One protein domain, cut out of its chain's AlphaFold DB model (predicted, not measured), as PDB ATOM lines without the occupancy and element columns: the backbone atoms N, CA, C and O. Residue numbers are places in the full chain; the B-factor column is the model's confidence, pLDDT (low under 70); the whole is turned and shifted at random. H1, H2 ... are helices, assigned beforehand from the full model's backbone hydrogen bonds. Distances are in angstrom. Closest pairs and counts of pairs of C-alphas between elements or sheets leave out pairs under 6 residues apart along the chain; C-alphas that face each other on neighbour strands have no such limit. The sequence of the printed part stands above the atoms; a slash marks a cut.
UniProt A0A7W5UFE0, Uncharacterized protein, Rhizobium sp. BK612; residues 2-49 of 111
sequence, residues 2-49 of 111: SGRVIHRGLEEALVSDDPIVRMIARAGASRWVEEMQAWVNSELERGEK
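Overview. This is residues 2 to 49 of the 111 residues of an uncharacterized protein of Rhizobium sp. BK612 (UniProt A0A7W5UFE0). Picture a long, narrow U: residues 2 to 18, with no named element, run out as one arm and fold back into H1 and then H2, which follow each other almost end to end as the other arm, with a corner between them. The printed part has 48 residues and two named helices, H1 then H2, with no named strand; the class is all helix. It is a loose rod of 43 by 16 by 16 A, with a radius of gyration of the C-alphas of 13.8 A.

Arrangement. Past residue 18 you reach H1, residues 19 to 28, and after a tight link of 2 residues H2, residues 31 to 45. They are close but not clearly touching; their closest C-alphas, Ala 27 and Val 33, are 7.5 A apart. They run the same way at a steep tilt of 49 degrees. In H1 and H2 every O i to N i+4 pair is within hydrogen-bond range.

Along the chain. Find C-alpha 19 at (159.040, 123.008, 80.924); from there H1 runs 14.1 A. H2 runs 21.2 A to C-alpha 45 at (134.972, 94.890, 76.875).

Size, cuts and confidence. The C-alphas farthest apart, Asp 17 and Gly 47, are 43.1 A apart. The printed part has no cut. Residues 2 to 12 have pLDDT under 70.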
ATOM      1  N   SER A   2     143.934  90.103  75.348       37.19
ATOM      2  CA  SER A   2     143.777  91.255  76.248       37.19
ATOM      3  C   SER A   2     145.147  91.901  76.455       37.19
ATOM      4  O   SER A   2     146.009  91.348  77.137       37.19
ATOM      5  N   GLY A   3     145.398  93.008  75.754       42.66
ATOM      6  CA  GLY A   3     146.623  93.792  75.876       42.66
ATOM      7  C   GLY A   3     146.399  94.937  76.851       42.66
ATOM      8  O   GLY A   3     145.768  95.924  76.498       42.66
ATOM      9  N   ARG A   4     146.905  94.809  78.077       39.47
ATOM     10  CA  ARG A   4     146.856  95.885  79.072       39.47
ATOM     11  C   ARG A   4     147.914  96.936  78.722       39.47
ATOM     12  O   ARG A   4     149.094  96.605  78.641       39.47
ATOM     13  N   VAL A   5     147.506  98.186  78.515       41.16
ATOM     14  CA  VAL A   5     148.427  99.322  78.319       41.16
ATOM     15  C   VAL A   5     149.099  99.656  79.662       41.16
ATOM     16  O   VAL A   5     148.440  99.629  80.694       41.16
ATOM     17  N   ILE A   6     150.408  99.915  79.702       45.09
ATOM     18  CA  ILE A   6     151.123 100.342  80.921       45.09
ATOM     19  C   ILE A   6     152.027 101.516  80.542       45.09
ATOM     20  O   ILE A   6     152.926 101.337  79.727       45.09
ATOM     21  N   HIS A   7     151.812 102.684  81.148       46.94
ATOM     22  CA  HIS A   7     152.641 103.881  80.972       46.94
ATOM     23  C   HIS A   7     153.553 104.066  82.200       46.94
ATOM     24  O   HIS A   7     153.039 104.225  83.307       46.94
ATOM     25  N   ARG A   8     154.890 104.020  82.049       49.50
ATOM     26  CA  ARG A   8     155.853 104.391  83.113       49.50
ATOM     27  C   ARG A   8     157.158 104.973  82.560       49.50
ATOM     28  O   ARG A   8     157.710 104.431  81.611       49.50
ATOM     29  N   GLY A   9     157.649 106.007  83.254       50.41
ATOM     30  CA  GLY A   9     158.944 106.677  83.072       50.41
ATOM     31  C   GLY A   9     158.828 108.166  83.420       50.41
ATOM     32  O   GLY A   9     158.648 108.978  82.523       50.41
ATOM     33  N   LEU A  10     158.803 108.521  84.714       57.47
ATOM     34  CA  LEU A  10     158.390 109.864  85.164       57.47
ATOM     35  C   LEU A  10     159.402 110.615  86.035       57.47
ATOM     36  O   LEU A  10     159.440 111.836  85.966       57.47
ATOM     37  N   GLU A  11     160.236 109.938  86.824       59.34
ATOM     38  CA  GLU A  11     161.049 110.618  87.846       59.34
ATOM     39  C   GLU A  11     162.155 111.507  87.255       59.34
ATOM     40  O   GLU A  11     162.302 112.654  87.668       59.34
ATOM     41  N   GLU A  12     162.858 111.046  86.220       60.78
ATOM     42  CA  GLU A  12     163.896 111.837  85.534       60.78
ATOM     43  C   GLU A  12     163.298 112.961  84.668       60.78
ATOM     44  O   GLU A  12     163.842 114.062  84.586       60.78
ATOM     45  N   ALA A  13     162.125 112.736  84.069       70.88
ATOM     46  CA  ALA A  13     161.439 113.738  83.254       70.88
ATOM     47  C   ALA A  13     160.880 114.906  84.092       70.88
ATOM     48  O   ALA A  13     160.713 116.016  83.583       70.88
ATOM     49  N   LEU A  14     160.626 114.690  85.389       73.50
ATOM     50  CA  LEU A  14     160.173 115.737  86.311       73.50
ATOM     51  C   LEU A  14     161.246 116.797  86.594       73.50
ATOM     52  O   LEU A  14     160.883 117.926  86.931       73.50
ATOM     53  N   VAL A  15     162.530 116.459  86.430       80.50
ATOM     54  CA  VAL A  15     163.675 117.362  86.655       80.50
ATOM     55  C   VAL A  15     164.304 117.890  85.362       80.50
ATOM     56  O   VAL A  15     165.310 118.585  85.423       80.50
ATOM     57  N   SER A  16     163.712 117.601  84.197       80.50
ATOM     58  CA  SER A  16     164.161 118.140  82.905       80.50
ATOM     59  C   SER A  16     164.174 119.670  82.911       80.50
ATOM     60  O   SER A  16     163.276 120.270  83.496       80.50
ATOM     61  N   ASP A  17     165.114 120.313  82.214       84.88
ATOM     62  CA  ASP A  17     165.125 121.774  82.032       84.88
ATOM     63  C   ASP A  17     164.006 122.268  81.098       84.88
ATOM     64  O   ASP A  17     163.554 123.413  81.218       84.88
ATOM     65  N   ASP A  18     163.457 121.393  80.253       84.12
ATOM     66  CA  ASP A  18     162.344 121.721  79.365       84.12
ATOM     67  C   ASP A  18     161.003 121.746  80.137       84.12
ATOM     68  O   ASP A  18     160.551 120.718  80.664       84.12
ATOM     69  N   PRO A  19     160.317 122.905  80.227       85.62
ATOM     70  CA  PRO A  19     159.040 123.008  80.924       85.62
ATOM     71  C   PRO A  19     157.937 122.135  80.313       85.62
ATOM     72  O   PRO A  19     157.075 121.670  81.065       85.62
ATOM     73  N   ILE A  20     157.954 121.894  78.998       84.88
ATOM     74  CA  ILE A  20     156.991 121.024  78.314       84.88
ATOM     75  C   ILE A  20     157.187 119.582  78.774       84.88
ATOM     76  O   ILE A  20     156.223 118.950  79.205       84.88
ATOM     77  N   VAL A  21     158.432 119.096  78.800       84.31
ATOM     78  CA  VAL A  21     158.766 117.747  79.290       84.31
ATOM     79  C   VAL A  21     158.307 117.565  80.738       84.31
ATOM     80  O   VAL A  21     157.624 116.587  81.053       84.31
ATOM     81  N   ARG A  22     158.567 118.545  81.614       88.19
ATOM     82  CA  ARG A  22     158.093 118.488  83.008       88.19
ATOM     83  C   ARG A  22     156.564 118.471  83.116       88.19
ATOM     84  O   ARG A  22     156.017 117.817  84.006       88.19
ATOM     85  N   MET A  23     155.856 119.217  82.263       87.31
ATOM     86  CA  MET A  23     154.386 119.230  82.235       87.31
ATOM     87  C   MET A  23     153.812 117.904  81.735       87.31
ATOM     88  O   MET A  23     152.888 117.387  82.363       87.31
ATOM     89  N   ILE A  24     154.389 117.326  80.679       84.94
ATOM     90  CA  ILE A  24     154.023 116.000  80.166       84.94
ATOM     91  C   ILE A  24     154.246 114.942  81.244       84.94
ATOM     92  O   ILE A  24     153.368 114.112  81.464       84.94
ATOM     93  N   ALA A  25     155.357 115.012  81.981       83.44
ATOM     94  CA  ALA A  25     155.601 114.105  83.093       83.44
ATOM     95  C   ALA A  25     154.496 114.217  84.162       83.44
ATOM     96  O   ALA A  25     153.838 113.237  84.510       83.44
ATOM     97  N   ARG A  26     154.179 115.426  84.638       85.94
ATOM     98  CA  ARG A  26     153.080 115.597  85.610       85.94
ATOM     99  C   ARG A  26     151.730 115.108  85.080       85.94
ATOM    100  O   ARG A  26     150.974 114.504  85.836       85.94
ATOM    101  N   ALA A  27     151.435 115.328  83.800       84.69
ATOM    102  CA  ALA A  27     150.222 114.816  83.168       84.69
ATOM    103  C   ALA A  27     150.220 113.278  83.102       84.69
ATOM    104  O   ALA A  27     149.216 112.658  83.445       84.69
ATOM    105  N   GLY A  28     151.351 112.661  82.754       81.75
ATOM    106  CA  GLY A  28     151.543 111.211  82.727       81.75
ATOM    107  C   GLY A  28     151.371 110.540  84.093       81.75
ATOM    108  O   GLY A  28     150.981 109.378  84.157       81.75
ATOM    109  N   ALA A  29     151.638 111.275  85.176       82.19
ATOM    110  CA  ALA A  29     151.429 110.845  86.560       82.19
ATOM    111  C   ALA A  29     150.009 111.126  87.086       82.19
ATOM    112  O   ALA A  29     149.698 110.806  88.233       82.19
ATOM    113  N   SER A  30     149.169 111.805  86.304       85.00
ATOM    114  CA  SER A  30     147.872 112.276  86.777       85.00
ATOM    115  C   SER A  30     146.804 111.185  86.714       85.00
ATOM    116  O   SER A  30     146.810 110.317  85.841       85.00
ATOM    117  N   ARG A  31     145.804 111.303  87.595       90.81
ATOM    118  CA  ARG A  31     144.625 110.425  87.627       90.81
ATOM    119  C   ARG A  31     143.861 110.386  86.297       90.81
ATOM    120  O   ARG A  31     143.233 109.382  85.980       90.81
ATOM    121  N   TRP A  32     143.949 111.446  85.493       86.19
ATOM    122  CA  TRP A  32     143.338 111.490  84.164       86.19
ATOM    123  C   TRP A  32     143.824 110.347  83.260       86.19
ATOM    124  O   TRP A  32     143.018 109.753  82.545       86.19
ATOM    125  N   VAL A  33     145.110 109.987  83.324       85.50
ATOM    126  CA  VAL A  33     145.666 108.889  82.518       85.50
ATOM    127  C   VAL A  33     145.104 107.538  82.962       85.50
ATOM    128  O   VAL A  33     144.746 106.715  82.119       85.50
ATOM    129  N   GLU A  34     144.966 107.326  84.271       88.50
ATOM    130  CA  GLU A  34     144.371 106.108  84.832       88.50
ATOM    131  C   GLU A  34     142.899 105.960  84.422       88.50
ATOM    132  O   GLU A  34     142.472 104.890  83.981       88.50
ATOM    133  N   GLU A  35     142.125 107.044  84.504       92.62
ATOM    134  CA  GLU A  35     140.708 107.062  84.128       92.62
ATOM    135  C   GLU A  35     140.508 106.864  82.623       92.62
ATOM    136  O   GLU A  35     139.639 106.096  82.208       92.62
ATOM    137  N   MET A  36     141.350 107.486  81.795       91.25
ATOM    138  CA  MET A  36     141.352 107.273  80.347       91.25
ATOM    139  C   MET A  36     141.636 105.806  80.005       91.25
ATOM    140  O   MET A  36     140.959 105.228  79.154       91.25
ATOM    141  N   GLN A  37     142.606 105.186  80.678       90.31
ATOM    142  CA  GLN A  37     142.912 103.774  80.481       90.31
ATOM    143  C   GLN A  37     141.739 102.874  80.896       90.31
ATOM    144  O   GLN A  37     141.420 101.916  80.187       90.31
ATOM    145  N   ALA A  38     141.100 103.162  82.031       93.56
ATOM    146  CA  ALA A  38     139.930 102.419  82.488       93.56
ATOM    147  C   ALA A  38     138.776 102.515  81.478       93.56
ATOM    148  O   ALA A  38     138.183 101.497  81.119       93.56
ATOM    149  N   TRP A  39     138.516 103.716  80.959       94.44
ATOM    150  CA  TRP A  39     137.508 103.940  79.929       94.44
ATOM    151  C   TRP A  39     137.809 103.155  78.642       94.44
ATOM    152  O   TRP A  39     136.941 102.414  78.183       94.44
ATOM    153  N   VAL A  40     139.045 103.210  78.126       94.06
ATOM    154  CA  VAL A  40     139.484 102.441  76.942       94.06
ATOM    155  C   VAL A  40     139.214 100.944  77.104       94.06
ATOM    156  O   VAL A  40     138.633 100.326  76.214       94.06
ATOM    157  N   ASN A  41     139.593 100.361  78.244       93.81
ATOM    158  CA  ASN A  41     139.354  98.938  78.495       93.81
ATOM    159  C   ASN A  41     137.855  98.619  78.530       93.81
ATOM    160  O   ASN A  41     137.441  97.615  77.960       93.81
ATOM    161  N   SER A  42     137.044  99.497  79.127       96.69
ATOM    162  CA  SER A  42     135.595  99.296  79.195       96.69
ATOM    163  C   SER A  42     134.922  99.308  77.817       96.69
ATOM    164  O   SER A  42     134.003  98.526  77.590       96.69
ATOM    165  N   GLU A  43     135.384 100.130  76.867       97.12
ATOM    166  CA  GLU A  43     134.856 100.109  75.491       97.12
ATOM    167  C   GLU A  43     135.254  98.821  74.758       97.12
ATOM    168  O   GLU A  43     134.442  98.216  74.057       97.12
ATOM    169  N   LEU A  44     136.489  98.349  74.955       94.69
ATOM    170  CA  LEU A  44     136.940  97.078  74.381       94.69
ATOM    171  C   LEU A  44     136.149  95.886  74.938       94.69
ATOM    172  O   LEU A  44     135.806  94.974  74.189       94.69
ATOM    173  N   GLU A  45     135.823  95.900  76.231       96.69
ATOM    174  CA  GLU A  45     134.972  94.890  76.875       96.69
ATOM    175  C   GLU A  45     133.533  94.905  76.341       96.69
ATOM    176  O   GLU A  45     132.897  93.854  76.267       96.69
ATOM    177  N   ARG A  46     133.036  96.065  75.891       96.62
ATOM    178  CA  ARG A  46     131.743  96.184  75.192       96.62
ATOM    179  C   ARG A  46     131.773  95.656  73.755       96.62
ATOM    180  O   ARG A  46     130.723  95.570  73.125       96.62
ATOM    181  N   GLY A  47     132.944  95.274  73.244       95.62
ATOM    182  CA  GLY A  47     133.113  94.736  71.895       95.62
ATOM    183  C   GLY A  47     133.314  95.801  70.818       95.62
ATOM    184  O   GLY A  47     133.176  95.494  69.632       95.62
ATOM    185  N   GLU A  48     133.650  97.037  71.200       96.31
ATOM    186  CA  GLU A  48     133.937  98.090  70.229       96.31
ATOM    187  C   GLU A  48     135.193  97.797  69.407       96.31
ATOM    188  O   GLU A  48     136.177  97.207  69.869       96.31
ATOM    189  N   LYS A  49     135.177  98.243  68.148       95.56
ATOM    190  CA  LYS A  49     136.329  98.074  67.258       95.56
ATOM    191  C   LYS A  49     137.458  99.010  67.699       95.56
ATOM    192  O   LYS A  49     137.208 100.207  67.854       95.56
TER     193      LYS A  49